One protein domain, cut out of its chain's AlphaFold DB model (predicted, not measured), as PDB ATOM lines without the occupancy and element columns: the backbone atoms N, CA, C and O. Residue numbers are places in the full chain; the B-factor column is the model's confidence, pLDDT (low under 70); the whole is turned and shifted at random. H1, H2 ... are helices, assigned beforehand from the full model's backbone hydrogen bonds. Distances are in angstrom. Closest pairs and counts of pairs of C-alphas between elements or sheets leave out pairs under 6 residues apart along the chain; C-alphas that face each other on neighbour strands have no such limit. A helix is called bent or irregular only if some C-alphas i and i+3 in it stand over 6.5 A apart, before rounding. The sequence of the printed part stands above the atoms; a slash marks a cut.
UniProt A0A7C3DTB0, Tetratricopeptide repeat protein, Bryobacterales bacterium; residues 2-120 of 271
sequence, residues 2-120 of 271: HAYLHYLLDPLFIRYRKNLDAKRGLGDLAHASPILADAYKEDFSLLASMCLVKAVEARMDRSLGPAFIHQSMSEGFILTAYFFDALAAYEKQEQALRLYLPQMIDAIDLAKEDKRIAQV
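This is residues 2 to 120 of the 271 residues of the protein "Tetratricopeptide repeat protein" of Bryobacterales bacterium (UniProt A0A7C3DTB0). One long helix, H5, runs through the middle of an all-helix ball, with H1 and H6 on opposite sides of it and H7 crossing it. The short H2, H3 and H4 gather near where H5 begins; H8 packs on H2, and H9 on H3. The 119 printed residues hold nine named helices, H1 to H9 in order, and no named strand. The whole is compact, with a radius of gyration of the C-alphas of 13.2 A and spans of 38 by 34 by 29 A.

Start at H1, residues 2 to 15; it touches the hub H5, residues 44 to 60, at a steep tilt of 43 degrees, the C-alphas of Phe 13 and Ser 45 being closest at 5.8 A. Closest C-alphas come next too: H2, residues 17 to 21, touches residues 44 to 45 of H5, Arg 17 to Ser 45, 6.4 A. H3, residues 24 to 30, only just touches residues 44 to 47 of H5 with 3 pairs of C-alphas within 8 A, Gly 27 to Phe 44, 5.8 A. H4, residues 38 to 42, touches residues 46 to 47 of H5 only at the corner, Tyr 40 to Leu 47, 4.8 A. H6, residues 66 to 74, forms a hairpin with H5, touching its residues 54 to 58, Ala 58 to Phe 68, 7.0 A. H7, residues 80 to 90, touches H5, Cys 51 to Thr 80, 4.4 A. H8, residues 97 to 106, touches H2, Asn 19 to Asp 106, 6.4 A; H9, residues 110 to 117, touches H3, Leu 26 to Asp 114, 6.7 A. Every O i to N i+4 pair is within hydrogen-bond range except in H1, 8 of 10, H8, 4 of 6, and H3, 0 of 3, where 3 of 4 O i to N i+3 pairs are.

Find C-alpha 2 at (93.392, 163.956, 129.576); H1 runs 20.5 A from there. H1 and H8 are only just irregular: C-alphas 8 and 11 are 6.7 A apart, C-alphas 99 and 102 6.9 A. H5 runs 24.1 A from C-alpha 44 at (108.987, 164.908, 118.059), and H7 15.0 A.

The printed part has no cut and no long link; residues 2 to 4 are under pLDDT 70.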
ATOM      1  N   HIS A   2      92.445 163.971 130.704       66.94
ATOM      2  CA  HIS A   2      93.392 163.956 129.576       66.94
ATOM      3  C   HIS A   2      93.574 165.329 128.899       66.94
ATOM      4  O   HIS A   2      94.661 165.887 128.945       66.94
ATOM      5  N   ALA A   3      92.498 165.951 128.399       64.19
ATOM      6  CA  ALA A   3      92.566 167.253 127.715       64.19
ATOM      7  C   ALA A   3      93.156 168.401 128.565       64.19
ATOM      8  O   ALA A   3      93.756 169.328 128.030       64.19
ATOM      9  N   TYR A   4      93.023 168.331 129.893       65.88
ATOM     10  CA  TYR A   4      93.609 169.324 130.795       65.88
ATOM     11  C   TYR A   4      95.130 169.153 130.928       65.88
ATOM     12  O   TYR A   4      95.850 170.142 131.026       65.88
ATOM     13  N   LEU A   5      95.632 167.912 130.885       78.81
ATOM     14  CA  LEU A   5      97.073 167.640 130.917       78.81
ATOM     15  C   LEU A   5      97.769 168.158 129.657       78.81
ATOM     16  O   LEU A   5      98.817 168.780 129.773       78.81
ATOM     17  N   HIS A   6      97.157 167.974 128.485       73.81
ATOM     18  CA  HIS A   6      97.645 168.545 127.223       73.81
ATOM     19  C   HIS A   6      97.776 170.065 127.302       73.81
ATOM     20  O   HIS A   6      98.856 170.608 127.102       73.81
ATOM     21  N   TYR A   7      96.701 170.744 127.719       73.19
ATOM     22  CA  TYR A   7      96.688 172.202 127.862       73.19
ATOM     23  C   TYR A   7      97.826 172.732 128.754       73.19
ATOM     24  O   TYR A   7      98.386 173.795 128.483       73.19
ATOM     25  N   LEU A   8      98.187 171.996 129.810       79.31
ATOM     26  CA  LEU A   8      99.268 172.380 130.718       79.31
ATOM     27  C   LEU A   8     100.667 172.019 130.202       79.31
ATOM     28  O   LEU A   8     101.611 172.768 130.459       79.31
ATOM     29  N   LEU A   9     100.819 170.866 129.545       81.06
ATOM     30  CA  LEU A   9     102.125 170.299 129.205       81.06
ATOM     31  C   LEU A   9     102.615 170.715 127.816       81.06
ATOM     32  O   LEU A   9     103.799 171.026 127.680       81.06
ATOM     33  N   ASP A  10     101.738 170.819 126.817       77.38
ATOM     34  CA  ASP A  10     102.138 171.128 125.436       77.38
ATOM     35  C   ASP A  10     102.921 172.451 125.314       77.38
ATOM     36  O   ASP A  10     103.988 172.460 124.687       77.38
ATOM     37  N   PRO A  11     102.523 173.563 125.978       81.19
ATOM     38  CA  PRO A  11     103.297 174.804 125.928       81.19
ATOM     39  C   PRO A  11     104.712 174.668 126.511       81.19
ATOM     40  O   PRO A  11     105.608 175.438 126.156       81.19
ATOM     41  N   LEU A  12     104.935 173.706 127.416       85.62
ATOM     42  CA  LEU A  12     106.251 173.461 128.003       85.62
ATOM     43  C   LEU A  12     107.187 172.773 127.008       85.62
ATOM     44  O   LEU A  12     108.348 173.167 126.911       85.62
ATOM     45  N   PHE A  13     106.686 171.807 126.238       85.38
ATOM     46  CA  PHE A  13     107.476 171.127 125.206       85.38
ATOM     47  C   PHE A  13     107.800 172.056 124.035       85.38
ATOM     48  O   PHE A  13     108.920 172.025 123.531       85.38
ATOM     49  N   ILE A  14     106.891 172.972 123.684       82.38
ATOM     50  CA  ILE A  14     107.182 174.047 122.721       82.38
ATOM     51  C   ILE A  14     108.302 174.955 123.252       82.38
ATOM     52  O   ILE A  14     109.243 175.282 122.528       82.38
ATOM     53  N   ARG A  15     108.239 175.343 124.534       83.56
ATOM     54  CA  ARG A  15     109.251 176.209 125.162       83.56
ATOM     55  C   ARG A  15     110.638 175.566 125.211       83.56
ATOM     56  O   ARG A  15     111.627 176.264 124.999       83.56
ATOM     57  N   TYR A  16     110.717 174.273 125.514       87.31
ATOM     58  CA  TYR A  16     111.981 173.541 125.671       87.31
ATOM     59  C   TYR A  16     112.349 172.701 124.443       87.31
ATOM     60  O   TYR A  16     113.155 171.776 124.535       87.31
ATOM     61  N   ARG A  17     111.810 173.061 123.271       84.75
ATOM     62  CA  ARG A  17     112.053 172.366 122.003       84.75
ATOM     63  C   ARG A  17     113.537 172.165 121.699       84.75
ATOM     64  O   ARG A  17     113.918 171.086 121.278       84.75
ATOM     65  N   LYS A  18     114.391 173.151 121.995       86.38
ATOM     66  CA  LYS A  18     115.846 173.043 121.772       86.38
ATOM     67  C   LYS A  18     116.492 171.884 122.542       86.38
ATOM     68  O   LYS A  18     117.347 171.203 121.988       86.38
ATOM     69  N   ASN A  19     116.086 171.651 123.793       88.44
ATOM     70  CA  ASN A  19     116.561 170.514 124.592       88.44
ATOM     71  C   ASN A  19     116.089 169.187 123.981       88.44
ATOM     72  O   ASN A  19     116.830 168.208 123.943       88.44
ATOM     73  N   LEU A  20     114.859 169.177 123.464       87.50
ATOM     74  CA  LEU A  20     114.257 168.015 122.821       87.50
ATOM     75  C   LEU A  20     114.841 167.689 121.451       87.50
ATOM     76  O   LEU A  20     115.001 166.513 121.135       87.50
ATOM     77  N   ASP A  21     115.189 168.693 120.651       85.81
ATOM     78  CA  ASP A  21     115.747 168.499 119.312       85.81
ATOM     79  C   ASP A  21     117.057 167.694 119.373       85.81
ATOM     80  O   ASP A  21     117.310 166.861 118.505       85.81
ATOM     81  N   ALA A  22     117.840 167.840 120.450       88.69
ATOM     82  CA  ALA A  22     119.035 167.030 120.701       88.69
ATOM     83  C   ALA A  22     118.738 165.529 120.900       88.69
ATOM     84  O   ALA A  22     119.643 164.702 120.809       88.69
ATOM     85  N   LYS A  23     117.480 165.169 121.182       90.19
ATOM     86  CA  LYS A  23     117.012 163.791 121.384       90.19
ATOM     87  C   LYS A  23     116.165 163.271 120.217       90.19
ATOM     88  O   LYS A  23     115.677 162.144 120.278       90.19
ATOM     89  N   ARG A  24     116.012 164.061 119.145       86.81
ATOM     90  CA  ARG A  24     115.114 163.775 118.015       86.81
ATOM     91  C   ARG A  24     115.395 162.449 117.310       86.81
ATOM     92  O   ARG A  24     114.456 161.867 116.785       86.81
ATOM     93  N   GLY A  25     116.631 161.943 117.354       85.38
ATOM     94  CA  GLY A  25     116.984 160.641 116.771       85.38
ATOM     95  C   GLY A  25     116.182 159.461 117.336       85.38
ATOM     96  O   GLY A  25     115.983 158.476 116.637       85.38
ATOM     97  N   LEU A  26     115.640 159.567 118.557       87.31
ATOM     98  CA  LEU A  26     114.717 158.552 119.085       87.31
ATOM     99  C   LEU A  26     113.359 158.568 118.374       87.31
ATOM    100  O   LEU A  26     112.681 157.548 118.339       87.31
ATOM    101  N   GLY A  27     112.950 159.710 117.814       85.44
ATOM    102  CA  GLY A  27     111.679 159.870 117.107       85.44
ATOM    103  C   GLY A  27     111.541 158.934 115.909       85.44
ATOM    104  O   GLY A  27     110.454 158.408 115.688       85.44
ATOM    105  N   ASP A  28     112.642 158.636 115.217       85.56
ATOM    106  CA  ASP A  28     112.655 157.732 114.061       85.56
ATOM    107  C   ASP A  28     112.181 156.320 114.440       85.56
ATOM    108  O   ASP A  28     111.489 155.658 113.667       85.56
ATOM    109  N   LEU A  29     112.450 155.880 115.676       86.38
ATOM    110  CA  LEU A  29     111.986 154.588 116.186       86.38
ATOM    111  C   LEU A  29     110.456 154.526 116.308       86.38
ATOM    112  O   LEU A  29     109.868 153.454 116.187       86.38
ATOM    113  N   ALA A  30     109.786 155.666 116.502       87.94
ATOM    114  CA  ALA A  30     108.328 155.732 116.582       87.94
ATOM    115  C   ALA A  30     107.649 155.514 115.216       87.94
ATOM    116  O   ALA A  30     106.485 155.106 115.168       87.94
ATOM    117  N   HIS A  31     108.363 155.721 114.100       86.06
ATOM    118  CA  HIS A  31     107.833 155.474 112.752       86.06
ATOM    119  C   HIS A  31     107.522 153.997 112.503       86.06
ATOM    120  O   HIS A  31     106.639 153.696 111.698       86.06
ATOM    121  N   ALA A  32     108.197 153.092 113.219       85.25
ATOM    122  CA  ALA A  32     107.938 151.660 113.158       85.25
ATOM    123  C   ALA A  32     106.547 151.280 113.699       85.25
ATOM    124  O   ALA A  32     106.055 150.198 113.386       85.25
ATOM    125  N   SER A  33     105.880 152.165 114.454       89.69
ATOM    126  CA  SER A  33     104.485 151.964 114.848       89.69
ATOM    127  C   SER A  33     103.537 152.251 113.671       89.69
ATOM    128  O   SER A  33     103.419 153.403 113.225       89.69
ATOM    129  N   PRO A  34     102.789 151.244 113.179       86.88
ATOM    130  CA  PRO A  34     101.850 151.431 112.073       86.88
ATOM    131  C   PRO A  34     100.585 152.191 112.498       86.88
ATOM    132  O   PRO A  34      99.891 152.746 111.653       86.88
ATOM    133  N   ILE A  35     100.288 152.239 113.799       89.94
ATOM    134  CA  ILE A  35      99.071 152.855 114.346       89.94
ATOM    135  C   ILE A  35      99.304 154.238 114.956       89.94
ATOM    136  O   ILE A  35      98.342 154.912 115.339       89.94
ATOM    137  N   LEU A  36     100.564 154.658 115.077       90.75
ATOM    138  CA  LEU A  36     100.896 156.002 115.527       90.75
ATOM    139  C   LEU A  36     100.509 157.008 114.438       90.75
ATOM    140  O   LEU A  36     100.924 156.869 113.289       90.75
ATOM    141  N   ALA A  37      99.724 158.020 114.811       87.25
ATOM    142  CA  ALA A  37      99.293 159.061 113.883       87.25
ATOM    143  C   ALA A  37     100.485 159.869 113.347       87.25
ATOM    144  O   ALA A  37     101.402 160.190 114.106       87.25
ATOM    145  N   ASP A  38     100.424 160.255 112.072       80.94
ATOM    146  CA  ASP A  38     101.535 160.915 111.370       80.94
ATOM    147  C   ASP A  38     101.970 162.227 112.030       80.94
ATOM    148  O   ASP A  38     103.163 162.497 112.119       80.94
ATOM    149  N   ALA A  39     101.041 162.970 112.638       83.00
ATOM    150  CA  ALA A  39     101.367 164.177 113.401       83.00
ATOM    151  C   ALA A  39     102.425 163.933 114.500       83.00
ATOM    152  O   ALA A  39     103.273 164.787 114.742       83.00
ATOM    153  N   TYR A  40     102.415 162.761 115.149       89.06
ATOM    154  CA  TYR A  40     103.420 162.397 116.156       89.06
ATOM    155  C   TYR A  40     104.731 161.895 115.546       89.06
ATOM    156  O   TYR A  40     105.768 161.954 116.198       89.06
ATOM    157  N   LYS A  41     104.692 161.385 114.314       86.25
ATOM    158  CA  LYS A  41     105.891 160.981 113.569       86.25
ATOM    159  C   LYS A  41     106.645 162.214 113.058       86.25
ATOM    160  O   LYS A  41     107.865 162.280 113.120       86.25
ATOM    161  N   GLU A  42     105.911 163.230 112.618       86.38
ATOM    162  CA  GLU A  42     106.471 164.461 112.053       86.38
ATOM    163  C   GLU A  42     106.956 165.456 113.122       86.38
ATOM    164  O   GLU A  42     107.933 166.182 112.898       86.38
ATOM    165  N   ASP A  43     106.315 165.475 114.297       87.75
ATOM    166  CA  ASP A  43     106.655 166.372 115.402       87.75
ATOM    167  C   ASP A  43     107.074 165.609 116.671       87.75
ATOM    168  O   ASP A  43     106.263 165.157 117.485       87.75
ATOM    169  N   PHE A  44     108.392 165.541 116.882       90.00
ATOM    170  CA  PHE A  44     108.987 164.908 118.059       90.00
ATOM    171  C   PHE A  44     108.622 165.608 119.379       90.00
ATOM    172  O   PHE A  44     108.520 164.952 120.417       90.00
ATOM    173  N   SER A  45     108.392 166.927 119.365       90.00
ATOM    174  CA  SER A  45     107.978 167.656 120.572       90.00
ATOM    175  C   SER A  45     106.557 167.282 120.972       90.00
ATOM    176  O   SER A  45     106.289 167.043 122.151       90.00
ATOM    177  N   LEU A  46     105.672 167.160 119.982       89.25
ATOM    178  CA  LEU A  46     104.306 166.691 120.177       89.25
ATOM    179  C   LEU A  46     104.280 165.238 120.682       89.25
ATOM    180  O   LEU A  46     103.577 164.928 121.647       89.25
ATOM    181  N   LEU A  47     105.090 164.355 120.089       91.88
ATOM    182  CA  LEU A  47     105.242 162.970 120.545       91.88
ATOM    183  C   LEU A  47     105.701 162.898 122.004       91.88
ATOM    184  O   LEU A  47     105.112 162.170 122.808       91.88
ATOM    185  N   ALA A  48     106.741 163.645 122.367       94.00
ATOM    186  CA  ALA A  48     107.282 163.618 123.716       94.00
ATOM    187  C   ALA A  48     106.310 164.203 124.752       94.00
ATOM    188  O   ALA A  48     106.183 163.632 125.838       94.00
ATOM    189  N   SER A  49     105.571 165.265 124.402       92.25
ATOM    190  CA  SER A  49     104.498 165.797 125.254       92.25
ATOM    191  C   SER A  49     103.451 164.722 125.542       92.25
ATOM    192  O   SER A  49     103.137 164.444 126.701       92.25
ATOM    193  N   MET A  50     102.999 164.006 124.506       92.44
ATOM    194  CA  MET A  50     102.067 162.890 124.674       92.44
ATOM    195  C   MET A  50     102.608 161.755 125.528       92.44
ATOM    196  O   MET A  50     101.868 161.170 126.325       92.44
ATOM    197  N   CYS A  51     103.890 161.433 125.369       95.50
ATOM    198  CA  CYS A  51     104.538 160.417 126.181       95.50
ATOM    199  C   CYS A  51     104.520 160.805 127.665       95.50
ATOM    200  O   CYS A  51     104.217 159.948 128.500       95.50
ATOM    201  N   LEU A  52     104.771 162.082 127.988       95.25
ATOM    202  CA  LEU A  52     104.672 162.597 129.353       95.25
ATOM    203  C   LEU A  52     103.226 162.595 129.857       95.25
ATOM    204  O   LEU A  52     102.994 162.152 130.978       95.25
ATOM    205  N   VAL A  53     102.248 163.029 129.054       92.38
ATOM    206  CA  VAL A  53     100.822 162.984 129.433       92.38
ATOM    207  C   VAL A  53     100.423 161.564 129.840       92.38
ATOM    208  O   VAL A  53      99.881 161.369 130.926       92.38
ATOM    209  N   LYS A  54     100.754 160.563 129.016       93.06
ATOM    210  CA  LYS A  54     100.478 159.145 129.307       93.06
ATOM    211  C   LYS A  54     101.176 158.673 130.583       93.06
ATOM    212  O   LYS A  54     100.567 157.983 131.398       93.06
ATOM    213  N   ALA A  55     102.428 159.073 130.796       94.44
ATOM    214  CA  ALA A  55     103.151 158.749 132.020       94.44
ATOM    215  C   ALA A  55     102.489 159.370 133.263       94.44
ATOM    216  O   ALA A  55     102.294 158.678 134.263       94.44
ATOM    217  N   VAL A  56     102.079 160.642 133.192       92.75
ATOM    218  CA  VAL A  56     101.349 161.322 134.270       92.75
ATOM    219  C   VAL A  56     100.042 160.598 134.564       92.75
ATOM    220  O   VAL A  56      99.769 160.333 135.729       92.75
ATOM    221  N   GLU A  57      99.263 160.224 133.542       90.25
ATOM    222  CA  GLU A  57      98.012 159.472 133.715       90.25
ATOM    223  C   GLU A  57      98.217 158.167 134.484       90.25
ATOM    224  O   GLU A  57      97.465 157.890 135.419       90.25
ATOM    225  N   ALA A  58      99.268 157.414 134.155       91.75
ATOM    226  CA  ALA A  58      99.605 156.173 134.845       91.75
ATOM    227  C   ALA A  58     100.013 156.390 136.313       91.75
ATOM    228  O   ALA A  58      99.649 155.608 137.185       91.75
ATOM    229  N   ARG A  59     100.740 157.471 136.630       88.75
ATOM    230  CA  ARG A  59     101.095 157.807 138.029       88.75
ATOM    231  C   ARG A  59      99.878 158.270 138.832       88.75
ATOM    232  O   ARG A  59      99.792 158.049 140.037       88.75
ATOM    233  N   MET A  60      98.947 158.921 138.147       87.00
ATOM    234  CA  MET A  60      97.754 159.552 138.694       87.00
ATOM    235  C   MET A  60      96.568 158.603 138.922       87.00
ATOM    236  O   MET A  60      95.641 158.956 139.658       87.00
ATOM    237  N   ASP A  61      96.538 157.460 138.244       85.25
ATOM    238  CA  ASP A  61      95.543 156.405 138.406       85.25
ATOM    239  C   ASP A  61      96.279 155.099 138.704       85.25
ATOM    240  O   ASP A  61      96.786 154.433 137.808       85.25
ATOM    241  N   ARG A  62      96.303 154.707 139.984       76.62
ATOM    242  CA  ARG A  62      96.989 153.489 140.443       76.62
ATOM    243  C   ARG A  62      96.456 152.208 139.796       76.62
ATOM    244  O   ARG A  62      97.100 151.168 139.897       76.62
ATOM    245  N   SER A  63      95.285 152.256 139.156       80.56
ATOM    246  CA  SER A  63      94.734 151.122 138.417       80.56
ATOM    247  C   SER A  63      95.358 150.949 137.025       80.56
ATOM    248  O   SER A  63      95.240 149.863 136.449       80.56
ATOM    249  N   LEU A  64      96.028 151.987 136.507       75.31
ATOM    250  CA  LEU A  64      96.846 151.981 135.297       75.31
ATOM    251  C   LEU A  64      98.274 151.570 135.684       75.31
ATOM    252  O   LEU A  64      99.159 152.388 135.901       75.31
ATOM    253  N   GLY A  65      98.474 150.263 135.851       76.62
ATOM    254  CA  GLY A  65      99.775 149.689 136.198       76.62
ATOM    255  C   GLY A  65     100.772 149.654 135.026       76.62
ATOM    256  O   GLY A  65     100.529 150.242 133.969       76.62
ATOM    257  N   PRO A  66     101.869 148.882 135.158       84.31
ATOM    258  CA  PRO A  66     102.904 148.731 134.124       84.31
ATOM    259  C   PRO A  66     102.373 148.325 132.738       84.31
ATOM    260  O   PRO A  66     102.942 148.705 131.718       84.31
ATOM    261  N   ALA A  67     101.242 147.615 132.689       87.56
ATOM    262  CA  ALA A  67     100.581 147.222 131.446       87.56
ATOM    263  C   ALA A  67     100.163 148.424 130.575       87.56
ATOM    264  O   ALA A  67     100.279 148.362 129.357       87.56
ATOM    265  N   PHE A  68      99.729 149.536 131.181       91.62
ATOM    266  CA  PHE A  68      99.345 150.741 130.436       91.62
ATOM    267  C   PHE A  68     100.556 151.441 129.803       91.62
ATOM    268  O   PHE A  68     100.464 151.972 128.693       91.62
ATOM    269  N   ILE A  69     101.697 151.418 130.497       93.94
ATOM    270  CA  ILE A  69     102.968 151.943 129.988       93.94
ATOM    271  C   ILE A  69     103.433 151.102 128.804       93.94
ATOM    272  O   ILE A  69     103.684 151.654 127.737       93.94
ATOM    273  N   HIS A  70     103.459 149.776 128.966       92.00
ATOM    274  CA  HIS A  70     103.821 148.851 127.894       92.00
ATOM    275  C   HIS A  70     102.909 149.019 126.673       92.00
ATOM    276  O   HIS A  70     103.390 149.165 125.553       92.00
ATOM    277  N   GLN A  71     101.592 149.091 126.889       91.50
ATOM    278  CA  GLN A  71     100.636 149.343 125.815       91.50
ATOM    279  C   GLN A  71     100.912 150.683 125.119       91.50
ATOM    280  O   GLN A  71     100.979 150.740 123.895       91.50
ATOM    281  N   SER A  72     101.110 151.763 125.876       94.62
ATOM    282  CA  SER A  72     101.406 153.078 125.300       94.62
ATOM    283  C   SER A  72     102.677 153.063 124.449       94.62
ATOM    284  O   SER A  72     102.674 153.617 123.353       94.62
ATOM    285  N   MET A  73     103.727 152.381 124.907       95.31
ATOM    286  CA  MET A  73     104.946 152.202 124.120       95.31
ATOM    287  C   MET A  73     104.687 151.385 122.851       95.31
ATOM    288  O   MET A  73     105.099 151.817 121.779       95.31
ATOM    289  N   SER A  74     103.937 150.279 122.942       93.75
ATOM    290  CA  SER A  74     103.557 149.459 121.778       93.75
ATOM    291  C   SER A  74     102.706 150.220 120.752       93.75
ATOM    292  O   SER A  74     102.731 149.902 119.569       93.75
ATOM    293  N   GLU A  75     101.986 151.265 121.171       93.12
ATOM    294  CA  GLU A  75     101.247 152.157 120.268       93.12
ATOM    295  C   GLU A  75     102.143 153.188 119.557       93.12
ATOM    296  O   GLU A  75     101.676 153.894 118.664       93.12
ATOM    297  N   GLY A  76     103.430 153.277 119.906       93.50
ATOM    298  CA  GLY A  76     104.378 154.242 119.342       93.50
ATOM    299  C   GLY A  76     104.702 155.422 120.259       93.50
ATOM    300  O   GLY A  76     105.518 156.264 119.892       93.50
ATOM    301  N   PHE A  77     104.135 155.493 121.470       96.31
ATOM    302  CA  PHE A  77     104.509 156.499 122.476       96.31
ATOM    303  C   PHE A  77     105.760 156.043 123.238       96.31
ATOM    304  O   PHE A  77     105.744 155.714 124.424       96.31
ATOM    305  N   ILE A  78     106.860 155.984 122.497       95.31
ATOM    306  CA  ILE A  78     108.114 155.310 122.850       95.31
ATOM    307  C   ILE A  78     108.806 155.837 124.119       95.31
ATOM    308  O   ILE A  78     109.511 155.084 124.781       95.31
ATOM    309  N   LEU A  79     108.574 157.094 124.514       97.00
ATOM    310  CA  LEU A  79     109.183 157.696 125.710       97.00
ATOM    311  C   LEU A  79     108.312 157.572 126.971       97.00
ATOM    312  O   LEU A  79     108.675 158.095 128.025       97.00
ATOM    313  N   THR A  80     107.153 156.905 126.908       96.62
ATOM    314  CA  THR A  80     106.233 156.835 128.054       96.62
ATOM    315  C   THR A  80     106.865 156.165 129.282       96.62
ATOM    316  O   THR A  80     106.681 156.667 130.390       96.62
ATOM    317  N   ALA A  81     107.655 155.097 129.120       95.44
ATOM    318  CA  ALA A  81     108.359 154.477 130.252       95.44
ATOM    319  C   ALA A  81     109.442 155.385 130.847       95.44
ATOM    320  O   ALA A  81     109.542 155.488 132.067       95.44
ATOM    321  N   TYR A  82     110.206 156.090 130.004       96.94
ATOM    322  CA  TYR A  82     111.195 157.058 130.472       96.94
ATOM    323  C   TYR A  82     110.558 158.105 131.383       96.94
ATOM    324  O   TYR A  82     110.992 158.300 132.519       96.94
ATOM    325  N   PHE A  83     109.495 158.753 130.902       96.69
ATOM    326  CA  PHE A  83     108.825 159.791 131.673       96.69
ATOM    327  C   PHE A  83     108.168 159.237 132.937       96.69
ATOM    328  O   PHE A  83     108.153 159.924 133.952       96.69
ATOM    329  N   PHE A  84     107.673 157.999 132.920       95.38
ATOM    330  CA  PHE A  84     107.115 157.360 134.111       95.38
ATOM    331  C   PHE A  84     108.169 157.181 135.215       95.38
ATOM    332  O   PHE A  84     107.921 157.552 136.367       95.38
ATOM    333  N   ASP A  85     109.359 156.695 134.850       94.75
ATOM    334  CA  ASP A  85     110.499 156.552 135.761       94.75
ATOM    335  C   ASP A  85     110.980 157.924 136.261       94.75
ATOM    336  O   ASP A  85     111.181 158.135 137.460       94.75
ATOM    337  N   ALA A  86     111.119 158.893 135.352       95.62
ATOM    338  CA  ALA A  86     111.579 160.236 135.685       95.62
ATOM    339  C   ALA A  86     110.597 160.976 136.609       95.62
ATOM    340  O   ALA A  86     111.016 161.681 137.530       95.62
ATOM    341  N   LEU A  87     109.289 160.762 136.436       94.56
ATOM    342  CA  LEU A  87     108.265 161.275 137.345       94.56
ATOM    343  C   LEU A  87     108.397 160.679 138.755       94.56
ATOM    344  O   LEU A  87     108.095 161.353 139.735       94.56
ATOM    345  N   ALA A  88     108.894 159.447 138.902       93.06
ATOM    346  CA  ALA A  88     109.205 158.874 140.214       93.06
ATOM    347  C   ALA A  88     110.398 159.503 140.924       93.06
ATOM    348  O   ALA A  88     110.409 159.541 142.156       93.06
ATOM    349  N   ALA A  89     111.361 160.046 140.186       91.94
ATOM    350  CA  ALA A  89     112.381 160.907 140.774       91.94
ATOM    351  C   ALA A  89     111.807 162.291 141.123       91.94
ATOM    352  O   ALA A  89     112.016 162.776 142.234       91.94
ATOM    353  N   TYR A  90     111.033 162.890 140.212       93.31
ATOM    354  CA  TYR A  90     110.404 164.202 140.394       93.31
ATOM    355  C   TYR A  90     109.470 164.269 141.614       93.31
ATOM    356  O   TYR A  90     109.447 165.276 142.312       93.31
ATOM    357  N   GLU A  91     108.716 163.213 141.919       91.44
ATOM    358  CA  GLU A  91     107.804 163.193 143.075       91.44
ATOM    359  C   GLU A  91     108.508 163.270 144.441       91.44
ATOM    360  O   GLU A  91     107.852 163.494 145.455       91.44
ATOM    361  N   LYS A  92     109.833 163.092 144.491       93.56
ATOM    362  CA  LYS A  92     110.624 163.150 145.733       93.56
ATOM    363  C   LYS A  92     111.132 164.552 146.068       93.56
ATOM    364  O   LYS A  92     111.885 164.708 147.025       93.56
ATOM    365  N   GLN A  93     110.787 165.547 145.260       91.69
ATOM    366  CA  GLN A  93     111.292 166.909 145.379       91.69
ATOM    367  C   GLN A  93     110.153 167.931 145.204       91.69
ATOM    368  O   GLN A  93     109.076 167.586 144.720       91.69
ATOM    369  N   GLU A  94     110.375 169.182 145.616       89.31
ATOM    370  CA  GLU A  94     109.319 170.209 145.734       89.31
ATOM    371  C   GLU A  94     109.291 171.239 144.587       89.31
ATOM    372  O   GLU A  94     108.389 172.074 144.506       89.31
ATOM    373  N   GLN A  95     110.266 171.208 143.677       91.12
ATOM    374  CA  GLN A  95     110.326 172.100 142.524       91.12
ATOM    375  C   GLN A  95     109.155 171.833 141.575       91.12
ATOM    376  O   GLN A  95     108.825 170.690 141.262       91.12
ATOM    377  N   ALA A  96     108.563 172.907 141.053       89.31
ATOM    378  CA  ALA A  96     107.496 172.819 140.064       89.31
ATOM    379  C   ALA A  96     107.970 172.152 138.758       89.31
ATOM    380  O   ALA A  96     109.023 172.501 138.218       89.31
ATOM    381  N   LEU A  97     107.130 171.283 138.181       89.38
ATOM    382  CA  LEU A  97     107.427 170.516 136.962       89.38
ATOM    383  C   LEU A  97     107.901 171.396 135.803       89.38
ATOM    384  O   LEU A  97     108.825 171.029 135.092       89.38
ATOM    385  N   ARG A  98     107.335 172.599 135.645       88.25
ATOM    386  CA  ARG A  98     107.749 173.567 134.613       88.25
ATOM    387  C   ARG A  98     109.236 173.935 134.675       88.25
ATOM    388  O   ARG A  98     109.813 174.269 133.640       88.25
ATOM    389  N   LEU A  99     109.819 173.934 135.871       88.62
ATOM    390  CA  LEU A  99     111.223 174.263 136.113       88.62
ATOM    391  C   LEU A  99     112.115 173.018 136.087       88.62
ATOM    392  O   LEU A  99     113.275 173.124 135.710       88.62
ATOM    393  N   TYR A 100     111.564 171.856 136.437       92.31
ATOM    394  CA  TYR A 100     112.281 170.581 136.439       92.31
ATOM    395  C   TYR A 100     112.326 169.903 135.057       92.31
ATOM    396  O   TYR A 100     113.253 169.158 134.746       92.31
ATOM    397  N   LEU A 101     111.340 170.169 134.194       92.56
ATOM    398  CA  LEU A 101     111.196 169.520 132.890       92.56
ATOM    399  C   LEU A 101     112.448 169.614 131.989       92.56
ATOM    400  O   LEU A 101     112.770 168.602 131.376       92.56
ATOM    401  N   PRO A 102     113.197 170.735 131.912       92.38
ATOM    402  CA  PRO A 102     114.437 170.785 131.129       92.38
ATOM    403  C   PRO A 102     115.470 169.763 131.602       92.38
ATOM    404  O   PRO A 102     115.978 168.997 130.794       92.38
ATOM    405  N   GLN A 103     115.697 169.673 132.917       93.31
ATOM    406  CA  GLN A 103     116.590 168.674 133.506       93.31
ATOM    407  C   GLN A 103     116.099 167.252 133.209       93.31
ATOM    408  O   GLN A 103     116.896 166.372 132.886       93.31
ATOM    409  N   MET A 104     114.784 167.032 133.285       95.31
ATOM    410  CA  MET A 104     114.168 165.759 132.927       95.31
ATOM    411  C   MET A 104     114.389 165.406 131.448       95.31
ATOM    412  O   MET A 104     114.596 164.242 131.138       95.31
ATOM    413  N   ILE A 105     114.355 166.368 130.527       94.69
ATOM    414  CA  ILE A 105     114.621 166.125 129.100       94.69
ATOM    415  C   ILE A 105     116.115 165.867 128.867       94.69
ATOM    416  O   ILE A 105     116.487 164.937 128.151       94.69
ATOM    417  N   ASP A 106     116.982 166.657 129.496       94.19
ATOM    418  CA  ASP A 106     118.431 166.551 129.324       94.19
ATOM    419  C   ASP A 106     118.958 165.190 129.808       94.19
ATOM    420  O   ASP A 106     119.832 164.604 129.159       94.19
ATOM    421  N   ALA A 107     118.351 164.647 130.870       95.44
ATOM    422  CA  ALA A 107     118.653 163.338 131.444       95.44
ATOM    423  C   ALA A 107     118.222 162.131 130.581       95.44
ATOM    424  O   ALA A 107     118.524 160.996 130.955       95.44
ATOM    425  N   ILE A 108     117.557 162.340 129.435       96.19
ATOM    426  CA  ILE A 108     117.242 161.251 128.498       96.19
ATOM    427  C   ILE A 108     118.553 160.660 127.969       96.19
ATOM    428  O   ILE A 108     119.274 161.301 127.194       96.19
ATOM    429  N   ASP A 109     118.838 159.423 128.363       95.44
ATOM    430  CA  ASP A 109     119.955 158.637 127.850       95.44
ATOM    431  C   ASP A 109     119.535 157.952 126.544       95.44
ATOM    432  O   ASP A 109     118.742 157.010 126.543       95.44
ATOM    433  N   LEU A 110     120.079 158.435 125.424       93.12
ATOM    434  CA  LEU A 110     119.737 157.939 124.091       93.12
ATOM    435  C   LEU A 110     120.041 156.449 123.930       93.12
ATOM    436  O   LEU A 110     119.225 155.727 123.376       93.12
ATOM    437  N   ALA A 111     121.181 155.973 124.437       93.19
ATOM    438  CA  ALA A 111     121.591 154.582 124.269       93.19
ATOM    439  C   ALA A 111     120.741 153.636 125.123       93.19
ATOM    440  O   ALA A 111     120.466 152.500 124.726       93.19
ATOM    441  N   LYS A 112     120.330 154.089 126.310       95.88
ATOM    442  CA  LYS A 112     119.429 153.332 127.180       95.88
ATOM    443  C   LYS A 112     118.023 153.251 126.592       95.88
ATOM    444  O   LYS A 112     117.446 152.164 126.564       95.88
ATOM    445  N   GLU A 113     117.477 154.380 126.144       95.25
ATOM    446  CA  GLU A 113     116.114 154.421 125.618       95.25
ATOM    447  C   GLU A 113     116.010 153.744 124.251       95.25
ATOM    448  O   GLU A 113     115.056 153.008 124.039       95.25
ATOM    449  N   ASP A 114     117.013 153.860 123.377       92.56
ATOM    450  CA  ASP A 114     117.078 153.102 122.119       92.56
ATOM    451  C   ASP A 114     116.968 151.586 122.367       92.56
ATOM    452  O   ASP A 114     116.061 150.930 121.854       92.56
ATOM    453  N   LYS A 115     117.786 151.041 123.283       94.00
ATOM    454  CA  LYS A 115     117.719 149.622 123.681       94.00
ATOM    455  C   LYS A 115     116.370 149.225 124.267       94.00
ATOM    456  O   LYS A 115     115.923 148.101 124.055       94.00
ATOM    457  N   ARG A 116     115.744 150.113 125.045       94.50
ATOM    458  CA  ARG A 116     114.419 149.873 125.626       94.50
ATOM    459  C   ARG A 116     113.356 149.819 124.533       94.50
ATOM    460  O   ARG A 116     112.523 148.921 124.551       94.50
ATOM    461  N   ILE A 117     113.390 150.758 123.592       92.88
ATOM    462  CA  ILE A 117     112.427 150.856 122.493       92.88
ATOM    463  C   ILE A 117     112.602 149.688 121.519       92.88
ATOM    464  O   ILE A 117     111.611 149.139 121.055       92.88
ATOM    465  N   ALA A 118     113.833 149.232 121.285       89.69
ATOM    466  CA  ALA A 118     114.119 148.067 120.448       89.69
ATOM    467  C   ALA A 118     113.496 146.754 120.968       89.69
ATOM    468  O   ALA A 118     113.341 145.806 120.205       89.69
ATOM    469  N   GLN A 119     113.139 146.683 122.255       90.56
ATOM    470  CA  GLN A 119     112.451 145.533 122.856       90.56
ATOM    471  C   GLN A 119     110.922 145.631 122.758       90.56
ATOM    472  O   GLN A 119     110.223 144.713 123.182       90.56
ATOM    473  N   VAL A 120     110.388 146.745 122.250       90.69
ATOM    474  CA  VAL A 120     108.947 146.971 122.140       90.69
ATOM    475  C   VAL A 120     108.426 146.342 120.854       90.69
ATOM    476  O   VAL A 120     108.815 146.722 119.752       90.69
TER     477      VAL A 120